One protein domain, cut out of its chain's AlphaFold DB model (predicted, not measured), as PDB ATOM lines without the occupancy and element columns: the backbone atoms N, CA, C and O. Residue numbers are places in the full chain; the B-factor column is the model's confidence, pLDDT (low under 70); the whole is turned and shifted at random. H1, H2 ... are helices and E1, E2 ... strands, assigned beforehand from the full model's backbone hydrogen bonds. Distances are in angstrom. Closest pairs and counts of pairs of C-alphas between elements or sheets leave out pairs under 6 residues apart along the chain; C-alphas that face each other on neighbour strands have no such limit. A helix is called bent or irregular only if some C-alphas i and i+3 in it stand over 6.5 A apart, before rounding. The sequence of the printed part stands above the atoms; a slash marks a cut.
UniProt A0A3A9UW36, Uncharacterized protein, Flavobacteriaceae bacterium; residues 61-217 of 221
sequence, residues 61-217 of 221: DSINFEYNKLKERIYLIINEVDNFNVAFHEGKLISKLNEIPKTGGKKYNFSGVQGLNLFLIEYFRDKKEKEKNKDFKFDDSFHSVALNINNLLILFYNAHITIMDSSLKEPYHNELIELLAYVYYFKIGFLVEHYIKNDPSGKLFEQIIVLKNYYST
ATOM      1  N   ASP A  61      48.243  45.092  69.578       93.38
ATOM      2  CA  ASP A  61      47.033  44.870  70.378       93.38
ATOM      3  C   ASP A  61      46.164  43.749  69.792       93.38
ATOM      4  O   ASP A  61      45.652  42.916  70.541       93.38
ATOM      5  N   SER A  62      46.031  43.674  68.462       92.81
ATOM      6  CA  SER A  62      45.299  42.588  67.799       92.81
ATOM      7  C   SER A  62      45.955  41.226  68.038       92.81
ATOM      8  O   SER A  62      45.246  40.254  68.299       92.81
ATOM      9  N   ILE A  63      47.290  41.147  67.976       93.62
ATOM     10  CA  ILE A  63      48.032  39.907  68.262       93.62
ATOM     11  C   ILE A  63      47.839  39.502  69.723       93.62
ATOM     12  O   ILE A  63      47.501  38.353  70.010       93.62
ATOM     13  N   ASN A  64      48.009  40.447  70.650       94.06
ATOM     14  CA  ASN A  64      47.830  40.190  72.077       94.06
ATOM     15  C   ASN A  64      46.400  39.742  72.398       94.06
ATOM     16  O   ASN A  64      46.198  38.838  73.209       94.06
ATOM     17  N   PHE A  65      45.402  40.351  71.758       95.62
ATOM     18  CA  PHE A  65      44.006  39.959  71.907       95.62
ATOM     19  C   PHE A  65      43.761  38.522  71.429       95.62
ATOM     20  O   PHE A  65      43.125  37.745  72.142       95.62
ATOM     21  N   GLU A  66      44.283  38.146  70.257       95.69
ATOM     22  CA  GLU A  66      44.160  36.782  69.732       95.69
ATOM     23  C   GLU A  66      44.825  35.759  70.662       95.69
ATOM     24  O   GLU A  66      44.181  34.787  71.061       95.69
ATOM     25  N   TYR A  67      46.069  36.012  71.075       97.56
ATOM     26  CA  TYR A  67      46.798  35.150  72.006       97.56
ATOM     27  C   TYR A  67      46.044  34.961  73.329       97.56
ATOM     28  O   TYR A  67      45.800  33.823  73.741       97.56
ATOM     29  N   ASN A  68      45.603  36.049  73.969       97.50
ATOM     30  CA  ASN A  68      44.886  35.973  75.245       97.50
ATOM     31  C   ASN A  68      43.567  35.209  75.106       97.50
ATOM     32  O   ASN A  68      43.265  34.348  75.927       97.50
ATOM     33  N   LYS A  69      42.819  35.441  74.022       97.44
ATOM     34  CA  LYS A  69      41.579  34.713  73.736       97.44
ATOM     35  C   LYS A  69      41.810  33.205  73.586       97.44
ATOM     36  O   LYS A  69      40.994  32.412  74.056       97.44
ATOM     37  N   LEU A  70      42.881  32.783  72.911       98.12
ATOM     38  CA  LEU A  70      43.208  31.358  72.764       98.12
ATOM     39  C   LEU A  70      43.676  30.750  74.089       98.12
ATOM     40  O   LEU A  70      43.225  29.665  74.457       98.12
ATOM     41  N   LYS A  71      44.498  31.479  74.844       98.38
ATOM     42  CA  LYS A  71      44.947  31.084  76.182       98.38
ATOM     43  C   LYS A  71      43.775  30.898  77.149       98.38
ATOM     44  O   LYS A  71      43.684  29.873  77.821       98.38
ATOM     45  N   GLU A  72      42.827  31.834  77.164       98.12
ATOM     46  CA  GLU A  72      41.595  31.746  77.956       98.12
ATOM     47  C   GLU A  72      40.757  30.518  77.592       98.12
ATOM     48  O   GLU A  72      40.260  29.836  78.485       98.12
ATOM     49  N   ARG A  73      40.640  30.171  76.303       97.75
ATOM     50  CA  ARG A  73      39.937  28.945  75.882       97.75
ATOM     51  C   ARG A  73      40.562  27.688  76.481       97.75
ATOM     52  O   ARG A  73      39.823  26.808  76.921       97.75
ATOM     53  N   ILE A  74      41.893  27.608  76.528       98.50
ATOM     54  CA  ILE A  74      42.575  26.481  77.171       98.50
ATOM     55  C   ILE A  74      42.298  26.479  78.679       98.50
ATOM     56  O   ILE A  74      41.973  25.433  79.240       98.50
ATOM     57  N   TYR A  75      42.354  27.639  79.340       98.38
ATOM     58  CA  TYR A  75      42.044  27.731  80.769       98.38
ATOM     59  C   TYR A  75      40.599  27.363  81.104       98.38
ATOM     60  O   TYR A  75      40.372  26.729  82.130       98.38
ATOM     61  N   LEU A  76      39.631  27.689  80.245       97.81
ATOM     62  CA  LEU A  76      38.250  27.240  80.416       97.81
ATOM     63  C   LEU A  76      38.165  25.710  80.400       97.81
ATOM     64  O   LEU A  76      37.549  25.137  81.289       97.81
ATOM     65  N   ILE A  77      38.846  25.038  79.468       97.81
ATOM     66  CA  ILE A  77      38.908  23.565  79.421       97.81
ATOM     67  C   ILE A  77      39.544  22.999  80.697       97.81
ATOM     68  O   ILE A  77      39.025  22.048  81.277       97.81
ATOM     69  N   ILE A  78      40.651  23.592  81.154       97.94
ATOM     70  CA  ILE A  78      41.302  23.211  82.417       97.94
ATOM     71  C   ILE A  78      40.323  23.338  83.586       97.94
ATOM     72  O   ILE A  78      40.222  22.423  84.401       97.94
ATOM     73  N   ASN A  79      39.591  24.446  83.646       97.44
ATOM     74  CA  ASN A  79      38.647  24.740  84.709       97.44
ATOM     75  C   ASN A  79      37.434  23.796  84.691       97.44
ATOM     76  O   ASN A  79      37.001  23.354  85.751       97.44
ATOM     77  N   GLU A  80      36.908  23.444  83.515       95.81
ATOM     78  CA  GLU A  80      35.840  22.443  83.378       95.81
ATOM     79  C   GLU A  80      36.296  21.065  83.871       95.81
ATOM     80  O   GLU A  80      35.562  20.384  84.586       95.81
ATOM     81  N   VAL A  81      37.535  20.672  83.547       96.31
ATOM     82  CA  VAL A  81      38.129  19.442  84.082       96.31
ATOM     83  C   VAL A  81      38.235  19.514  85.599       96.31
ATOM     84  O   VAL A  81      37.754  18.613  86.276       96.31
ATOM     85  N   ASP A  82      38.859  20.565  86.133       95.75
ATOM     86  CA  ASP A  82      39.209  20.663  87.554       95.75
ATOM     87  C   ASP A  82      37.981  20.798  88.458       95.75
ATOM     88  O   ASP A  82      37.975  20.272  89.573       95.75
ATOM     89  N   ASN A  83      36.911  21.418  87.956       94.75
ATOM     90  CA  ASN A  83      35.642  21.549  88.669       94.75
ATOM     91  C   ASN A  83      34.675  20.385  88.437       94.75
ATOM     92  O   ASN A  83      33.577  20.388  89.007       94.75
ATOM     93  N   PHE A  84      35.042  19.377  87.642       94.38
ATOM     94  CA  PHE A  84      34.234  18.172  87.548       94.38
ATOM     95  C   PHE A  84      34.172  17.494  88.915       94.38
ATOM     96  O   PHE A  84      35.197  17.287  89.561       94.38
ATOM     97  N   ASN A  85      32.971  17.133  89.358       89.62
ATOM     98  CA  ASN A  85      32.746  16.500  90.648       89.62
ATOM     99  C   ASN A  85      31.767  15.343  90.498       89.62
ATOM    100  O   ASN A  85      30.707  15.479  89.888       89.62
ATOM    101  N   VAL A  86      32.103  14.215  91.112       87.75
ATOM    102  CA  VAL A  86      31.255  13.027  91.140       87.75
ATOM    103  C   VAL A  86      31.250  12.424  92.536       87.75
ATOM    104  O   VAL A  86      32.276  12.363  93.216       87.75
ATOM    105  N   ALA A  87      30.075  11.974  92.965       83.31
ATOM    106  CA  ALA A  87      29.888  11.316  94.245       83.31
ATOM    107  C   ALA A  87      29.488   9.857  94.030       83.31
ATOM    108  O   ALA A  87      28.532   9.547  93.319       83.31
ATOM    109  N   PHE A  88      30.208   8.971  94.703       78.12
ATOM    110  CA  PHE A  88      29.925   7.549  94.758       78.12
ATOM    111  C   PHE A  88      29.293   7.207  96.094       78.12
ATOM    112  O   PHE A  88      29.750   7.656  97.148       78.12
ATOM    113  N   HIS A  89      28.272   6.365  96.053       76.12
ATOM    114  CA  HIS A  89      27.628   5.813  97.226       76.12
ATOM    115  C   HIS A  89      27.811   4.301  97.247       76.12
ATOM    116  O   HIS A  89      27.488   3.629  96.272       76.12
ATOM    117  N   GLU A  90      28.381   3.772  98.331       74.94
ATOM    118  CA  GLU A  90      28.681   2.332  98.453       74.94
ATOM    119  C   GLU A  90      29.502   1.772  97.271       74.94
ATOM    120  O   GLU A  90      29.354   0.624  96.864       74.94
ATOM    121  N   GLY A  91      30.384   2.601  96.702       69.50
ATOM    122  CA  GLY A  91      31.217   2.222  95.557       69.50
ATOM    123  C   GLY A  91      30.487   2.204  94.210       69.50
ATOM    124  O   GLY A  91      31.088   1.801  93.222       69.50
ATOM    125  N   LYS A  92      29.228   2.658  94.146       71.38
ATOM    126  CA  LYS A  92      28.462   2.825  92.905       71.38
ATOM    127  C   LYS A  92      28.117   4.286  92.662       71.38
ATOM    128  O   LYS A  92      27.921   5.065  93.595       71.38
ATOM    129  N   LEU A  93      28.040   4.657  91.395       75.44
ATOM    130  CA  LEU A  93      27.617   5.985  90.978       75.44
ATOM    131  C   LEU A  93      26.080   6.011  90.970       75.44
ATOM    132  O   LEU A  93      25.450   5.106  90.429       75.44
ATOM    133  N   ILE A  94      25.472   6.996  91.634       68.50
ATOM    134  CA  ILE A  94      24.006   7.101  91.726       68.50
ATOM    135  C   ILE A  94      23.481   7.671  90.405       68.50
ATOM    136  O   ILE A  94      23.765   8.823  90.083       68.50
ATOM    137  N   SER A  95      22.702   6.885  89.661       63.94
ATOM    138  CA  SER A  95      22.179   7.238  88.330       63.94
ATOM    139  C   SER A  95      20.734   7.716  88.333       63.94
ATOM    140  O   SER A  95      20.303   8.448  87.435       63.94
ATOM    141  N   LYS A  96      19.976   7.332  89.361       66.12
ATOM    142  CA  LYS A  96      18.545   7.615  89.470       66.12
ATOM    143  C   LYS A  96      18.183   8.129  90.853       66.12
ATOM    144  O   LYS A  96      18.790   7.775  91.858       66.12
ATOM    145  N   LEU A  97      17.107   8.910  90.912       64.06
ATOM    146  CA  LEU A  97      16.604   9.470  92.167       64.06
ATOM    147  C   LEU A  97      16.197   8.378  93.177       64.06
ATOM    148  O   LEU A  97      16.307   8.576  94.381       64.06
ATOM    149  N   ASN A  98      15.755   7.213  92.696       65.19
ATOM    150  CA  ASN A  98      15.376   6.072  93.535       65.19
ATOM    151  C   ASN A  98      16.573   5.250  94.055       65.19
ATOM    152  O   ASN A  98      16.387   4.451  94.967       65.19
ATOM    153  N   GLU A  99      17.772   5.451  93.504       67.06
ATOM    154  CA  GLU A  99      19.034   4.882  94.000       67.06
ATOM    155  C   GLU A  99      19.629   5.738  95.130       67.06
ATOM    156  O   GLU A  99      20.602   5.338  95.766       67.06
ATOM    157  N   ILE A 100      19.033   6.907  95.409       68.12
ATOM    158  CA  ILE A 100      19.405   7.735  96.551       68.12
ATOM    159  C   ILE A 100      18.975   7.003  97.835       68.12
ATOM    160  O   ILE A 100      17.778   6.789  98.059       68.12
ATOM    161  N   PRO A 101      19.920   6.635  98.714       66.56
ATOM    162  CA  PRO A 101      19.603   5.921  99.940       66.56
ATOM    163  C   PRO A 101      18.790   6.806 100.880       66.56
ATOM    164  O   PRO A 101      19.130   7.966 101.115       66.56
ATOM    165  N   LYS A 102      17.744   6.228 101.477       70.12
ATOM    166  CA  LYS A 102      16.886   6.923 102.453       70.12
ATOM    167  C   LYS A 102      17.590   7.178 103.792       70.12
ATOM    168  O   LYS A 102      17.206   8.097 104.507       70.12
ATOM    169  N   THR A 103      18.628   6.406 104.120       68.81
ATOM    170  CA  THR A 103      19.453   6.561 105.330       68.81
ATOM    171  C   THR A 103      20.876   6.072 105.074       68.81
ATOM    172  O   THR A 103      21.023   4.975 104.555       68.81
ATOM    173  N   GLY A 104      21.875   6.869 105.481       71.12
ATOM    174  CA  GLY A 104      23.266   6.493 105.798       71.12
ATOM    175  C   GLY A 104      24.011   5.490 104.898       71.12
ATOM    176  O   GLY A 104      23.682   4.316 104.857       71.12
ATOM    177  N   GLY A 105      25.134   5.927 104.318       66.31
ATOM    178  CA  GLY A 105      26.138   5.061 103.685       66.31
ATOM    179  C   GLY A 105      27.401   5.854 103.329       66.31
ATOM    180  O   GLY A 105      27.375   7.092 103.321       66.31
ATOM    181  N   LYS A 106      28.525   5.167 103.082       71.44
ATOM    182  CA  LYS A 106      29.805   5.833 102.782       71.44
ATOM    183  C   LYS A 106      29.713   6.551 101.436       71.44
ATOM    184  O   LYS A 106      29.442   5.922 100.413       71.44
ATOM    185  N   LYS A 107      29.944   7.864 101.462       77.25
ATOM    186  CA  LYS A 107      30.029   8.721 100.277       77.25
ATOM    187  C   LYS A 107      31.493   9.012  99.977       77.25
ATOM    188  O   LYS A 107      32.207   9.473 100.864       77.25
ATOM    189  N   TYR A 108      31.914   8.761  98.745       80.19
ATOM    190  CA  TYR A 108      33.243   9.114  98.256       80.19
ATOM    191  C   TYR A 108      33.089  10.173  97.175       80.19
ATOM    192  O   TYR A 108      32.398   9.942  96.186       80.19
ATOM    193  N   ASN A 109      33.709  11.331  97.381       84.50
ATOM    194  CA  ASN A 109      33.693  12.418  96.413       84.50
ATOM    195  C   ASN A 109      35.024  12.424  95.674       84.50
ATOM    196  O   ASN A 109      36.079  12.419  96.309       84.50
ATOM    197  N   PHE A 110      34.957  12.455  94.352       89.00
ATOM    198  CA  PHE A 110      36.118  12.619  93.494       89.00
ATOM    199  C   PHE A 110      35.922  13.867  92.652       89.00
ATOM    200  O   PHE A 110      34.816  14.134  92.176       89.00
ATOM    201  N   SER A 111      37.005  14.608  92.464       92.25
ATOM    202  CA  SER A 111      37.014  15.826  91.672       92.25
ATOM    203  C   SER A 111      38.087  15.779  90.593       92.25
ATOM    204  O   SER A 111      38.955  14.894  90.581       92.25
ATOM    205  N   GLY A 112      38.015  16.722  89.662       93.88
ATOM    206  CA  GLY A 112      39.021  16.876  88.631       93.88
ATOM    207  C   GLY A 112      39.100  15.677  87.686       93.88
ATOM    208  O   GLY A 112      38.138  14.938  87.449       93.88
ATOM    209  N   VAL A 113      40.323  15.425  87.223       93.56
ATOM    210  CA  VAL A 113      40.680  14.290  86.358       93.56
ATOM    211  C   VAL A 113      40.305  12.944  86.986       93.56
ATOM    212  O   VAL A 113      39.824  12.052  86.294       93.56
ATOM    213  N   GLN A 114      40.475  12.782  88.303       90.38
ATOM    214  CA  GLN A 114      40.132  11.526  88.980       90.38
ATOM    215  C   GLN A 114      38.628  11.253  88.916       90.38
ATOM    216  O   GLN A 114      38.218  10.135  88.601       90.38
ATOM    217  N   GLY A 115      37.816  12.283  89.172       91.31
ATOM    218  CA  GLY A 115      36.364  12.192  89.066       91.31
ATOM    219  C   GLY A 115      35.914  11.831  87.653       91.31
ATOM    220  O   GLY A 115      35.129  10.896  87.489       91.31
ATOM    221  N   LEU A 116      36.451  12.513  86.637       93.25
ATOM    222  CA  LEU A 116      36.138  12.237  85.231       93.25
ATOM    223  C   LEU A 116      36.483  10.801  84.831       93.25
ATOM    224  O   LEU A 116      35.660  10.105  84.235       93.25
ATOM    225  N   ASN A 117      37.683  10.344  85.187       91.62
ATOM    226  CA  ASN A 117      38.156   9.011  84.833       91.62
ATOM    227  C   ASN A 117      37.263   7.929  85.449       91.62
ATOM    228  O   ASN A 117      36.840   7.004  84.755       91.62
ATOM    229  N   LEU A 118      36.935   8.064  86.739       90.56
ATOM    230  CA  LEU A 118      36.045   7.133  87.433       90.56
ATOM    231  C   LEU A 118      34.633   7.156  86.846       90.56
ATOM    232  O   LEU A 118      34.062   6.092  86.612       90.56
ATOM    233  N   PHE A 119      34.091   8.343  86.555       91.75
ATOM    234  CA  PHE A 119      32.793   8.473  85.897       91.75
ATOM    235  C   PHE A 119      32.771   7.722  84.560       91.75
ATOM    236  O   PHE A 119      31.871   6.919  84.326       91.75
ATOM    237  N   LEU A 120      33.768   7.930  83.693       91.00
ATOM    238  CA  LEU A 120      33.804   7.285  82.380       91.00
ATOM    239  C   LEU A 120      33.950   5.764  82.465       91.00
ATOM    240  O   LEU A 120      33.339   5.042  81.674       91.00
ATOM    241  N   ILE A 121      34.753   5.255  83.402       89.38
ATOM    242  CA  ILE A 121      34.872   3.808  83.636       89.38
ATOM    243  C   ILE A 121      33.494   3.214  83.942       89.38
ATOM    244  O   ILE A 121      33.095   2.222  83.328       89.38
ATOM    245  N   GLU A 122      32.754   3.847  84.846       87.44
ATOM    246  CA  GLU A 122      31.435   3.392  85.278       87.44
ATOM    247  C   GLU A 122      30.381   3.548  84.184       87.44
ATOM    248  O   GLU A 122      29.636   2.604  83.926       87.44
ATOM    249  N   TYR A 123      30.365   4.689  83.491       88.50
ATOM    250  CA  TYR A 123      29.458   4.956  82.378       88.50
ATOM    251  C   TYR A 123      29.581   3.896  81.284       88.50
ATOM    252  O   TYR A 123      28.585   3.311  80.866       88.50
ATOM    253  N   PHE A 124      30.802   3.596  80.834       88.25
ATOM    254  CA  PHE A 124      30.995   2.599  79.783       88.25
ATOM    255  C   PHE A 124      30.768   1.164  80.269       88.25
ATOM    256  O   PHE A 124      30.390   0.312  79.461       88.25
ATOM    257  N   ARG A 125      30.956   0.874  81.567       86.81
ATOM    258  CA  ARG A 125      30.545  -0.413  82.150       86.81
ATOM    259  C   ARG A 125      29.026  -0.568  82.091       86.81
ATOM    260  O   ARG A 125      28.545  -1.557  81.546       86.81
ATOM    261  N   ASP A 126      28.298   0.426  82.591       84.00
ATOM    262  CA  ASP A 126      26.833   0.447  82.621       84.00
ATOM    263  C   ASP A 126      26.225   0.428  81.208       84.00
ATOM    264  O   ASP A 126      25.344  -0.384  80.929       84.00
ATOM    265  N   LYS A 127      26.771   1.215  80.266       84.69
ATOM    266  CA  LYS A 127      26.381   1.188  78.845       84.69
ATOM    267  C   LYS A 127      26.477  -0.227  78.267       84.69
ATOM    268  O   LYS A 127      25.495  -0.724  77.721       84.69
ATOM    269  N   LYS A 128      27.614  -0.913  78.448       85.44
ATOM    270  CA  LYS A 128      27.809  -2.293  77.961       85.44
ATOM    271  C   LYS A 128      26.833  -3.288  78.592       85.44
ATOM    272  O   LYS A 128      26.411  -4.231  77.926       85.44
ATOM    273  N   GLU A 129      26.498  -3.126  79.871       83.06
ATOM    274  CA  GLU A 129      25.514  -3.975  80.557       83.06
ATOM    275  C   GLU A 129      24.091  -3.737  80.027       83.06
ATOM    276  O   GLU A 129      23.378  -4.689  79.706       83.06
ATOM    277  N   LYS A 130      23.693  -2.475  79.863       80.56
ATOM    278  CA  LYS A 130      22.373  -2.085  79.346       80.56
ATOM    279  C   LYS A 130      22.170  -2.452  77.876       80.56
ATOM    280  O   LYS A 130      21.083  -2.904  77.516       80.56
ATOM    281  N   GLU A 131      23.196  -2.316  77.034       81.94
ATOM    282  CA  GLU A 131      23.160  -2.741  75.627       81.94
ATOM    283  C   GLU A 131      22.913  -4.250  75.503       81.94
ATOM    284  O   GLU A 131      22.073  -4.674  74.708       81.94
ATOM    285  N   LYS A 132      23.565  -5.066  76.346       82.88
ATOM    286  CA  LYS A 132      23.308  -6.516  76.411       82.88
ATOM    287  C   LYS A 132      21.863  -6.832  76.796       82.88
ATOM    288  O   LYS A 132      21.276  -7.765  76.251       82.88
ATOM    289  N   ASN A 133      21.289  -6.043  77.700       80.50
ATOM    290  CA  ASN A 133      19.939  -6.248  78.225       80.50
ATOM    291  C   ASN A 133      18.833  -5.543  77.412       80.50
ATOM    292  O   ASN A 133      17.668  -5.636  77.789       80.50
ATOM    293  N   LYS A 134      19.165  -4.857  76.302       75.00
ATOM    294  CA  LYS A 134      18.239  -4.038  75.484       75.00
ATOM    295  C   LYS A 134      17.468  -2.959  76.273       75.00
ATOM    296  O   LYS A 134      16.409  -2.524  75.830       75.00
ATOM    297  N   ASP A 135      18.002  -2.508  77.408       64.81
ATOM    298  CA  ASP A 135      17.383  -1.493  78.288       64.81
ATOM    299  C   ASP A 135      18.178  -0.174  78.292       64.81
ATOM    300  O   ASP A 135      18.110   0.624  79.227       64.81
ATOM    301  N   PHE A 136      18.985   0.070  77.254       62.44
ATOM    302  CA  PHE A 136      19.718   1.328  77.147       62.44
ATOM    303  C   PHE A 136      18.757   2.472  76.810       62.44
ATOM    304  O   PHE A 136      18.200   2.536  75.712       62.44
ATOM    305  N   LYS A 137      18.563   3.381  77.768       62.72
ATOM    306  CA  LYS A 137      17.777   4.605  77.601       62.72
ATOM    307  C   LYS A 137      18.728   5.792  77.551       62.72
ATOM    308  O   LYS A 137      19.434   6.050  78.516       62.72
ATOM    309  N   PHE A 138      18.696   6.526  76.442       60.12
ATOM    310  CA  PHE A 138      19.499   7.737  76.230       60.12
ATOM    311  C   PHE A 138      19.096   8.914  77.142       60.12
ATOM    312  O   PHE A 138      19.834   9.883  77.242       60.12
ATOM    313  N   ASP A 139      17.955   8.816  77.829       60.84
ATOM    314  CA  ASP A 139      17.387   9.872  78.679       60.84
ATOM    315  C   ASP A 139      17.838   9.810  80.153       60.84
ATOM    316  O   ASP A 139      17.224  10.434  81.022       60.84
ATOM    317  N   ASP A 140      18.881   9.040  80.480       71.06
ATOM    318  CA  ASP A 140      19.395   8.999  81.849       71.06
ATOM    319  C   ASP A 140      20.446  10.085  82.144       71.06
ATOM    320  O   ASP A 140      21.094  10.671  81.268       71.06
ATOM    321  N   SER A 141      20.584  10.399  83.435       73.19
ATOM    322  CA  SER A 141      21.498  11.439  83.921       73.19
ATOM    323  C   SER A 141      22.960  11.143  83.557       73.19
ATOM    324  O   SER A 141      23.744  12.065  83.342       73.19
ATOM    325  N   PHE A 142      23.316   9.864  83.423       80.56
ATOM    326  CA  PHE A 142      24.652   9.411  83.053       80.56
ATOM    327  C   PHE A 142      24.971   9.756  81.607       80.56
ATOM    328  O   PHE A 142      26.038  10.304  81.334       80.56
ATOM    329  N   HIS A 143      24.044   9.496  80.688       82.62
ATOM    330  CA  HIS A 143      24.233   9.863  79.295       82.62
ATOM    331  C   HIS A 143      24.428  11.377  79.142       82.62
ATOM    332  O   HIS A 143      25.335  11.811  78.436       82.62
ATOM    333  N   SER A 144      23.664  12.184  79.884       83.56
ATOM    334  CA  SER A 144      23.813  13.646  79.879       83.56
ATOM    335  C   SER A 144      25.199  14.106  80.359       83.56
ATOM    336  O   SER A 144      25.811  14.982  79.750       83.56
ATOM    337  N   VAL A 145      25.740  13.494  81.420       88.69
ATOM    338  CA  VAL A 145      27.103  13.795  81.896       88.69
ATOM    339  C   VAL A 145      28.156  13.340  80.880       88.69
ATOM    340  O   VAL A 145      29.092  14.086  80.600       88.69
ATOM    341  N   ALA A 146      27.984  12.172  80.258       90.12
ATOM    342  CA  ALA A 146      28.867  11.709  79.187       90.12
ATOM    343  C   ALA A 146      28.846  12.644  77.962       90.12
ATOM    344  O   ALA A 146      29.898  12.919  77.390       90.12
ATOM    345  N   LEU A 147      27.687  13.200  77.590       89.50
ATOM    346  CA  LEU A 147      27.588  14.216  76.534       89.50
ATOM    347  C   LEU A 147      28.356  15.498  76.889       89.50
ATOM    348  O   LEU A 147      29.002  16.079  76.020       89.50
ATOM    349  N   ASN A 148      28.356  15.921  78.155       91.19
ATOM    350  CA  ASN A 148      29.179  17.056  78.585       91.19
ATOM    351  C   ASN A 148      30.680  16.758  78.455       91.19
ATOM    352  O   ASN A 148      31.437  17.610  77.994       91.19
ATOM    353  N   ILE A 149      31.108  15.533  78.769       94.25
ATOM    354  CA  ILE A 149      32.497  15.100  78.557       94.25
ATOM    355  C   ILE A 149      32.831  15.038  77.057       94.25
ATOM    356  O   ILE A 149      33.915  15.461  76.655       94.25
ATOM    357  N   ASN A 150      31.896  14.606  76.202       93.81
ATOM    358  CA  ASN A 150      32.063  14.679  74.746       93.81
ATOM    359  C   ASN A 150      32.294  16.124  74.295       93.81
ATOM    360  O   ASN A 150      33.215  16.395  73.527       93.81
ATOM    361  N   ASN A 151      31.483  17.061  74.792       94.12
ATOM    362  CA  ASN A 151      31.623  18.477  74.469       94.12
ATOM    363  C   ASN A 151      32.975  19.033  74.929       94.12
ATOM    364  O   ASN A 151      33.592  19.791  74.191       94.12
ATOM    365  N   LEU A 152      33.476  18.609  76.091       96.12
ATOM    366  CA  LEU A 152      34.810  18.972  76.569       96.12
ATOM    367  C   LEU A 152      35.920  18.498  75.614       96.12
ATOM    368  O   LEU A 152      36.821  19.269  75.285       96.12
ATOM    369  N   LEU A 153      35.832  17.261  75.113       96.44
ATOM    370  CA  LEU A 153      36.768  16.732  74.113       96.44
ATOM    371  C   LEU A 153      36.690  17.500  72.788       96.44
ATOM    372  O   LEU A 153      37.722  17.811  72.196       96.44
ATOM    373  N   ILE A 154      35.481  17.860  72.350       96.62
ATOM    374  CA  ILE A 154      35.262  18.681  71.152       96.62
ATOM    375  C   ILE A 154      35.863  20.078  71.334       96.62
ATOM    376  O   ILE A 154      36.508  20.592  70.421       96.62
ATOM    377  N   LEU A 155      35.674  20.701  72.499       97.38
ATOM    378  CA  LEU A 155      36.250  22.006  72.815       97.38
ATOM    379  C   LEU A 155      37.777  21.955  72.790       97.38
ATOM    380  O   LEU A 155      38.396  22.829  72.184       97.38
ATOM    381  N   PHE A 156      38.373  20.917  73.380       98.38
ATOM    382  CA  PHE A 156      39.817  20.710  73.333       98.38
ATOM    383  C   PHE A 156      40.324  20.498  71.903       98.38
ATOM    384  O   PHE A 156      41.286  21.147  71.500       98.38
ATOM    385  N   TYR A 157      39.638  19.676  71.103       98.31
ATOM    386  CA  TYR A 157      39.956  19.502  69.686       98.31
ATOM    387  C   TYR A 157      39.906  20.821  68.910       98.31
ATOM    388  O   TYR A 157      40.847  21.165  68.198       98.31
ATOM    389  N   ASN A 158      38.833  21.592  69.077       98.06
ATOM    390  CA  ASN A 158      38.674  22.865  68.384       98.06
ATOM    391  C   ASN A 158      39.750  23.871  68.807       98.06
ATOM    392  O   ASN A 158      40.257  24.603  67.960       98.06
ATOM    393  N   ALA A 159      40.104  23.916  70.096       98.25
ATOM    394  CA  ALA A 159      41.190  24.755  70.590       98.25
ATOM    395  C   ALA A 159      42.528  24.348  69.962       98.25
ATOM    396  O   ALA A 159      43.236  25.213  69.455       98.25
ATOM    397  N   HIS A 160      42.816  23.045  69.922       98.00
ATOM    398  CA  HIS A 160      44.002  22.496  69.276       98.00
ATOM    399  C   HIS A 160      44.100  22.920  67.806       98.00
ATOM    400  O   HIS A 160      45.058  23.594  67.447       98.00
ATOM    401  N   ILE A 161      43.089  22.631  66.981       98.06
ATOM    402  CA  ILE A 161      43.106  23.006  65.556       98.06
ATOM    403  C   ILE A 161      43.229  24.522  65.375       98.06
ATOM    404  O   ILE A 161      44.052  24.980  64.594       98.06
ATOM    405  N   THR A 162      42.478  25.315  66.149       97.88
ATOM    406  CA  THR A 162      42.542  26.784  66.048       97.88
ATOM    407  C   THR A 162      43.944  27.315  66.345       97.88
ATOM    408  O   THR A 162      44.377  28.267  65.708       97.88
ATOM    409  N   ILE A 163      44.642  26.736  67.324       97.50
ATOM    410  CA  ILE A 163      46.001  27.152  67.680       97.50
ATOM    411  C   ILE A 163      46.989  26.710  66.605       97.50
ATOM    412  O   ILE A 163      47.780  27.544  66.174       97.50
ATOM    413  N   MET A 164      46.898  25.466  66.125       95.81
ATOM    414  CA  MET A 164      47.755  24.955  65.047       95.81
ATOM    415  C   MET A 164      47.629  25.785  63.761       95.81
ATOM    416  O   MET A 164      48.633  26.049  63.109       95.81
ATOM    417  N   ASP A 165      46.420  26.255  63.446       96.00
ATOM    418  CA  ASP A 165      46.133  27.071  62.260       96.00
ATOM    419  C   ASP A 165      46.295  28.589  62.503       96.00
ATOM    420  O   ASP A 165      46.043  29.398  61.606       96.00
ATOM    421  N   SER A 166      46.666  29.010  63.719       94.50
ATOM    422  CA  SER A 166      46.744  30.433  64.075       94.50
ATOM    423  C   SER A 166      47.905  31.147  63.379       94.50
ATOM    424  O   SER A 166      48.968  30.580  63.136       94.50
ATOM    425  N   SER A 167      47.728  32.445  63.112       92.00
ATOM    426  CA  SER A 167      48.779  33.295  62.525       92.00
ATOM    427  C   SER A 167      49.737  33.899  63.564       92.00
ATOM    428  O   SER A 167      50.549  34.774  63.241       92.00
ATOM    429  N   LEU A 168      49.624  33.456  64.820       93.56
ATOM    430  CA  LEU A 168      50.433  33.941  65.928       93.56
ATOM    431  C   LEU A 168      51.910  33.636  65.680       93.56
ATOM    432  O   LEU A 168      52.290  32.536  65.289       93.56
ATOM    433  N   LYS A 169      52.755  34.636  65.926       89.44
ATOM    434  CA  LYS A 169      54.209  34.494  65.832       89.44
ATOM    435  C   LYS A 169      54.786  33.990  67.148       89.44
ATOM    436  O   LYS A 169      54.187  34.148  68.213       89.44
ATOM    437  N   GLU A 170      56.001  33.470  67.071       89.81
ATOM    438  CA  GLU A 170      56.802  33.176  68.255       89.81
ATOM    439  C   GLU A 170      57.040  34.425  69.119       89.81
ATOM    440  O   GLU A 170      57.248  35.510  68.562       89.81
ATOM    441  N   PRO A 171      57.017  34.307  70.464       92.56
ATOM    442  CA  PRO A 171      56.942  33.071  71.267       92.56
ATOM    443  C   PRO A 171      55.515  32.602  71.622       92.56
ATOM    444  O   PRO A 171      55.341  31.582  72.286       92.56
ATOM    445  N   TYR A 172      54.484  33.357  71.229       95.56
ATOM    446  CA  TYR A 172      53.103  33.128  71.673       95.56
ATOM    447  C   TYR A 172      52.541  31.784  71.208       95.56
ATOM    448  O   TYR A 172      51.808  31.130  71.948       95.56
ATOM    449  N   HIS A 173      52.873  31.380  69.981       95.56
ATOM    450  CA  HIS A 173      52.404  30.125  69.406       95.56
ATOM    451  C   HIS A 173      52.974  28.909  70.155       95.56
ATOM    452  O   HIS A 173      52.198  28.059  70.596       95.56
ATOM    453  N   ASN A 174      54.290  28.876  70.404       95.62
ATOM    454  CA  ASN A 174      54.917  27.806  71.185       95.62
ATOM    455  C   ASN A 174      54.353  27.691  72.605       95.62
ATOM    456  O   ASN A 174      54.046  26.584  73.041       95.62
ATOM    457  N   GLU A 175      54.133  28.807  73.309       97.44
ATOM    458  CA  GLU A 175      53.548  28.756  74.658       97.44
ATOM    459  C   GLU A 175      52.152  28.106  74.653       97.44
ATOM    460  O   GLU A 175      51.819  27.309  75.534       97.44
ATOM    461  N   LEU A 176      51.322  28.411  73.649       98.31
ATOM    462  CA  LEU A 176      49.996  27.804  73.516       98.31
ATOM    463  C   LEU A 176      50.080  26.306  73.194       98.31
ATOM    464  O   LEU A 176      49.282  25.535  73.729       98.31
ATOM    465  N   ILE A 177      51.039  25.884  72.364       97.25
ATOM    466  CA  ILE A 177      51.290  24.464  72.073       97.25
ATOM    467  C   ILE A 177      51.739  23.721  73.334       97.25
ATOM    468  O   ILE A 177      51.198  22.658  73.639       97.25
ATOM    469  N   GLU A 178      52.676  24.280  74.099       96.75
ATOM    470  CA  GLU A 178      53.133  23.696  75.365       96.75
ATOM    471  C   GLU A 178      51.976  23.550  76.359       96.75
ATOM    472  O   GLU A 178      51.805  22.500  76.989       96.75
ATOM    473  N   LEU A 179      51.126  24.576  76.456       98.06
ATOM    474  CA  LEU A 179      49.954  24.542  77.322       98.06
ATOM    475  C   LEU A 179      48.936  23.487  76.857       98.06
ATOM    476  O   LEU A 179      48.402  22.748  77.686       98.06
ATOM    477  N   LEU A 180      48.689  23.362  75.551       98.25
ATOM    478  CA  LEU A 180      47.843  22.306  74.992       98.25
ATOM    479  C   LEU A 180      48.400  20.907  75.279       98.25
ATOM    480  O   LEU A 180      47.638  20.026  75.678       98.25
ATOM    481  N   ALA A 181      49.710  20.708  75.123       97.69
ATOM    482  CA  ALA A 181      50.374  19.445  75.424       97.69
ATOM    483  C   ALA A 181      50.226  19.082  76.906       97.69
ATOM    484  O   ALA A 181      49.837  17.958  77.231       97.69
ATOM    485  N   TYR A 182      50.434  20.043  77.812       97.38
ATOM    486  CA  TYR A 182      50.174  19.853  79.238       97.38
ATOM    487  C   TYR A 182      48.727  19.401  79.497       97.38
ATOM    488  O   TYR A 182      48.493  18.406  80.187       97.38
ATOM    489  N   VAL A 183      47.739  20.087  78.915       97.94
ATOM    490  CA  VAL A 183      46.327  19.714  79.083       97.94
ATOM    491  C   VAL A 183      46.041  18.328  78.512       97.94
ATOM    492  O   VAL A 183      45.345  17.539  79.156       97.94
ATOM    493  N   TYR A 184      46.607  17.987  77.353       97.81
ATOM    494  CA  TYR A 184      46.473  16.650  76.796       97.81
ATOM    495  C   TYR A 184      47.001  15.598  77.769       97.81
ATOM    496  O   TYR A 184      46.228  14.775  78.253       97.81
ATOM    497  N   TYR A 185      48.285  15.648  78.118       95.88
ATOM    498  CA  TYR A 185      48.920  14.576  78.882       95.88
ATOM    499  C   TYR A 185      48.367  14.434  80.301       95.88
ATOM    500  O   TYR A 185      48.212  13.314  80.787       95.88
ATOM    501  N   PHE A 186      48.035  15.543  80.965       95.38
ATOM    502  CA  PHE A 186      47.650  15.511  82.378       95.38
ATOM    503  C   PHE A 186      46.142  15.505  82.623       95.38
ATOM    504  O   PHE A 186      45.723  15.135  83.720       95.38
ATOM    505  N   LYS A 187      45.317  15.906  81.647       94.94
ATOM    506  CA  LYS A 187      43.867  16.063  81.853       94.94
ATOM    507  C   LYS A 187      43.006  15.290  80.860       94.94
ATOM    508  O   LYS A 187      41.997  14.719  81.262       94.94
ATOM    509  N   ILE A 188      43.388  15.253  79.585       95.50
ATOM    510  CA  ILE A 188      42.525  14.744  78.505       95.50
ATOM    511  C   ILE A 188      42.932  13.349  78.011       95.50
ATOM    512  O   ILE A 188      42.077  12.588  77.560       95.50
ATOM    513  N   GLY A 189      44.203  12.970  78.130       94.62
ATOM    514  CA  GLY A 189      44.768  11.769  77.512       94.62
ATOM    515  C   GLY A 189      44.060  10.482  77.931       94.62
ATOM    516  O   GLY A 189      43.747   9.645  77.088       94.62
ATOM    517  N   PHE A 190      43.703  10.354  79.216       93.06
ATOM    518  CA  PHE A 190      42.911   9.212  79.681       93.06
ATOM    519  C   PHE A 190      41.528   9.163  79.022       93.06
ATOM    520  O   PHE A 190      41.093   8.091  78.604       93.06
ATOM    521  N   LEU A 191      40.844  10.308  78.908       92.75
ATOM    522  CA  LEU A 191      39.527  10.390  78.274       92.75
ATOM    523  C   LEU A 191      39.630   9.925  76.817       92.75
ATOM    524  O   LEU A 191      38.887   9.041  76.405       92.75
ATOM    525  N   VAL A 192      40.605  10.450  76.070       94.69
ATOM    526  CA  VAL A 192      40.890  10.070  74.676       94.69
ATOM    527  C   VAL A 192      41.076   8.558  74.533       94.69
ATOM    528  O   VAL A 192      40.371   7.924  73.747       94.69
ATOM    529  N   GLU A 193      41.958   7.957  75.331       92.94
ATOM    530  CA  GLU A 193      42.200   6.510  75.295       92.94
ATOM    531  C   GLU A 193      40.955   5.693  75.655       92.94
ATOM    532  O   GLU A 193      40.685   4.646  75.059       92.94
ATOM    533  N   HIS A 194      40.184   6.156  76.637       91.00
ATOM    534  CA  HIS A 194      39.007   5.438  77.105       91.00
ATOM    535  C   HIS A 194      37.853   5.511  76.102       91.00
ATOM    536  O   HIS A 194      37.181   4.501  75.890       91.00
ATOM    537  N   TYR A 195      37.658   6.643  75.424       92.56
ATOM    538  CA  TYR A 195      36.683   6.762  74.338       92.56
ATOM    539  C   TYR A 195      37.068   5.908  73.133       92.56
ATOM    540  O   TYR A 195      36.232   5.142  72.669       92.56
ATOM    541  N   ILE A 196      38.330   5.921  72.685       92.19
ATOM    542  CA  ILE A 196      38.777   5.069  71.563       92.19
ATOM    543  C   ILE A 196      38.448   3.592  71.812       92.19
ATOM    544  O   ILE A 196      38.018   2.881  70.907       92.19
ATOM    545  N   LYS A 197      38.632   3.119  73.050       91.88
ATOM    546  CA  LYS A 197      38.376   1.719  73.423       91.88
ATOM    547  C   LYS A 197      36.894   1.356  73.506       91.88
ATOM    548  O   LYS A 197      36.572   0.171  73.428       91.88
ATOM    549  N   ASN A 198      36.008   2.323  73.745       88.19
ATOM    550  CA  ASN A 198      34.609   2.052  74.087       88.19
ATOM    551  C   ASN A 198      33.579   2.675  73.130       88.19
ATOM    552  O   ASN A 198      32.413   2.288  73.189       88.19
ATOM    553  N   ASP A 199      33.983   3.605  72.268       81.62
ATOM    554  CA  ASP A 199      33.126   4.285  71.297       81.62
ATOM    555  C   ASP A 199      33.896   4.559  69.985       81.62
ATOM    556  O   ASP A 199      34.431   5.649  69.776       81.62
ATOM    557  N   PRO A 200      34.046   3.541  69.116       79.19
ATOM    558  CA  PRO A 200      35.016   3.559  68.023       79.19
ATOM    559  C   PRO A 200      34.517   4.237  66.735       79.19
ATOM    560  O   PRO A 200      35.127   4.053  65.683       79.19
ATOM    561  N   SER A 201      33.380   4.938  66.747       82.12
ATOM    562  CA  SER A 201      32.784   5.474  65.518       82.12
ATOM    563  C   SER A 201      32.158   6.859  65.686       82.12
ATOM    564  O   SER A 201      31.862   7.319  66.787       82.12
ATOM    565  N   GLY A 202      31.969   7.545  64.557       88.00
ATOM    566  CA  GLY A 202      31.356   8.870  64.490       88.00
ATOM    567  C   GLY A 202      32.352  10.031  64.533       88.00
ATOM    568  O   GLY A 202      33.562   9.858  64.655       88.00
ATOM    569  N   LYS A 203      31.820  11.253  64.435       90.38
ATOM    570  CA  LYS A 203      32.621  12.482  64.310       90.38
ATOM    571  C   LYS A 203      33.561  12.718  65.497       90.38
ATOM    572  O   LYS A 203      34.700  13.130  65.307       90.38
ATOM    573  N   LEU A 204      33.091  12.452  66.717       91.44
ATOM    574  CA  LEU A 204      33.917  12.586  67.919       91.44
ATOM    575  C   LEU A 204      35.128  11.645  67.861       91.44
ATOM    576  O   LEU A 204      36.231  12.046  68.216       91.44
ATOM    577  N   PHE A 205      34.937  10.418  67.375       93.94
ATOM    578  CA  PHE A 205      36.022   9.457  67.227       93.94
ATOM    579  C   PHE A 205      37.098   9.971  66.261       93.94
ATOM    580  O   PHE A 205      38.275   9.962  66.609       93.94
ATOM    581  N   GLU A 206      36.711  10.505  65.100       94.81
ATOM    582  CA  GLU A 206      37.653  11.111  64.144       94.81
ATOM    583  C   GLU A 206      38.483  12.232  64.791       94.81
ATOM    584  O   GLU A 206      39.707  12.258  64.665       94.81
ATOM    585  N   GLN A 207      37.834  13.118  65.553       95.94
ATOM    586  CA  GLN A 207      38.499  14.209  66.275       95.94
ATOM    587  C   GLN A 207      39.478  13.691  67.336       95.94
ATOM    588  O   GLN A 207      40.597  14.187  67.457       95.94
ATOM    589  N   ILE A 208      39.078  12.665  68.088       95.75
ATOM    590  CA  ILE A 208      39.912  12.034  69.111       95.75
ATOM    591  C   ILE A 208      41.137  11.352  68.487       95.75
ATOM    592  O   ILE A 208      42.226  11.431  69.054       95.75
ATOM    593  N   ILE A 209      40.991  10.718  67.320       95.94
ATOM    594  CA  ILE A 209      42.117  10.109  66.601       95.94
ATOM    595  C   ILE A 209      43.122  11.169  66.146       95.94
ATOM    596  O   ILE A 209      44.322  10.954  66.303       95.94
ATOM    597  N   VAL A 210      42.664  12.327  65.655       95.75
ATOM    598  CA  VAL A 210      43.563  13.447  65.319       95.75
ATOM    599  C   VAL A 210      44.378  13.869  66.540       95.75
ATOM    600  O   VAL A 210      45.603  13.944  66.456       95.75
ATOM    601  N   LEU A 211      43.720  14.068  67.688       96.56
ATOM    602  CA  LEU A 211      44.412  14.429  68.927       96.56
ATOM    603  C   LEU A 211      45.404  13.351  69.348       96.56
ATOM    604  O   LEU A 211      46.561  13.656  69.617       96.56
ATOM    605  N   LYS A 212      44.980  12.084  69.372       95.75
ATOM    606  CA  LYS A 212      45.868  10.978  69.720       95.75
ATOM    607  C   LYS A 212      47.102  10.967  68.832       95.75
ATOM    608  O   LYS A 212      48.199  10.900  69.364       95.75
ATOM    609  N   ASN A 213      46.942  11.062  67.517       95.19
ATOM    610  CA  ASN A 213      48.072  11.017  66.597       95.19
ATOM    611  C   ASN A 213      49.042  12.180  66.828       95.19
ATOM    612  O   ASN A 213      50.245  11.949  66.860       95.19
ATOM    613  N   TYR A 214      48.524  13.392  67.050       95.19
ATOM    614  CA  TYR A 214      49.353  14.569  67.304       95.19
ATOM    615  C   TYR A 214      50.175  14.452  68.597       95.19
ATOM    616  O   TYR A 214      51.357  14.768  68.604       95.19
ATOM    617  N   TYR A 215      49.573  13.968  69.687       94.75
ATOM    618  CA  TYR A 215      50.247  13.869  70.988       94.75
ATOM    619  C   TYR A 215      50.856  12.481  71.274       94.75
ATOM    620  O   TYR A 215      51.346  12.244  72.372       94.75
ATOM    621  N   SER A 216      50.812  11.532  70.330       86.00
ATOM    622  CA  SER A 216      51.479  10.220  70.477       86.00
ATOM    623  C   SER A 216      52.913  10.224  69.962       86.00
ATOM    624  O   SER A 216      53.680   9.324  70.298       86.00
ATOM    625  N   THR A 217      53.284  11.198  69.134       68.44
ATOM    626  CA  THR A 217      54.682  11.403  68.763       68.44
ATOM    627  C   THR A 217      55.379  12.027  69.962       68.44
ATOM    628  O   THR A 217      55.065  13.162  70.327       68.44
TER     629      THR A 217
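AT A GLANCE: This is residues 61 to 217 of the 221 residues of an uncharacterized protein of Flavobacteriaceae bacterium (UniProt A0A3A9UW36). Picture an elongated model in which three helices, H1, H3 and H4a, form an up-and-down bundle, and a two-stranded hairpin, E1 and E2, runs on beyond the end of H1. H2 slants away from the base of that hairpin with the arm H4b side by side with it, H5 crosses over H3 and H4b, and residues 129 to 134, at the far end of H2 and just after it, stick out. The printed part has 157 residues, with five named helices and two named strands in the order H1, E1, E2, H2, H3, H4, H5; the sheet, E1 - E2, is antiparallel, and the class is mostly helix. It is only just compact, close to loose, with a radius of gyration of the C-alphas of 18.1 A, and it spans 58 by 33 by 26 A.

HOW THE PARTS SIT: Start at the sheet, where E1, residues 85 to 89, and E2, residues 107 to 111, form a hairpin, antiparallel at 160 degrees. Look there for N 86 and O 110, 2.9 A apart, and N 88 and O 108, 2.8 A apart, both within hydrogen-bond range. H2, residues 112 to 132, follows E2 directly, and its closest C-alpha pair with E1 is Val 86 and Gly 115, 5.6 A apart. H1, residues 61 to 82, touches H2 with residues 81 to 82 alone; the closest C-alphas are those of Asp 82 and Gly 112, 3.9 A apart, at a steep tilt of 61 degrees. Next find H4, residues 172 to 198, assigned as one helix by its hydrogen bonds but bent: C-alphas 187 and 190 are 7.3 A apart, and the arms H4a, residues 172 to 187, and H4b, residues 190 to 198, stand at 59 degrees. H1 touches H4a, the same way at a shallow tilt of 5 degrees, with the C-alphas of Lys 71 and Leu 176 closest at 6.6 A. H3, residues 141 to 164, touches H1 with residues 152 to 163 alone, opposite ways at a shallow tilt of 28 degrees, closest at the C-alphas of Ile 77 and Leu 152, 6.8 A apart. H3 and H4a form a helical hairpin at 27 degrees, closest at the C-alphas of His 160 and Leu 180, 6.9 A apart. H2 touches H4b the same way, at a shallow tilt of 7 degrees, with residues 116 to 124 alone; the C-alphas of Phe 124 and Asn 198 are closest at 6.8 A. H5, residues 203 to 216, touches H4b at a steep tilt of 51 degrees, with the C-alphas of Val 192 and Ile 208 closest at 6.0 A. H5 also touches H3 at a steep tilt of 53 degrees, closest at the C-alphas of Tyr 157 and Gln 207, 6.5 A apart. Among the pairs that are apart are H1 and H5, and H2 and H5. In H1, H2, H3, H4a, H4b and H5 every O i to N i+4 pair is within hydrogen-bond range.

IN THESE COORDINATES: Find C-alpha 85 at (32.746, 16.500, 90.648); from there E1 runs 13.6 A to C-alpha 89, and E2 measures 13.2 A. H1 begins at C-alpha 61, (47.033, 44.870, 70.378), and measures 30.7 A, as does H2. H3 measures 35.0 A, H4a 21.9 A, H4b 12.3 A and H5 20.0 A, ending at C-alpha 216, (51.479, 10.220, 70.477).

THE WHOLE: The two C-alphas farthest apart, those of Thr 103 and Lys 169, are 59.6 A apart. The printed part has no cut. Residues 90 to 106 make the long link from E1 to E2, and residues 92 to 93 in it pair antiparallel with residues 88 to 89 of E1. The mean pLDDT of the printed part is 88.4; it is under 70 at residues 91, 94 to 101, 103, 105, 135 to 139 and 217.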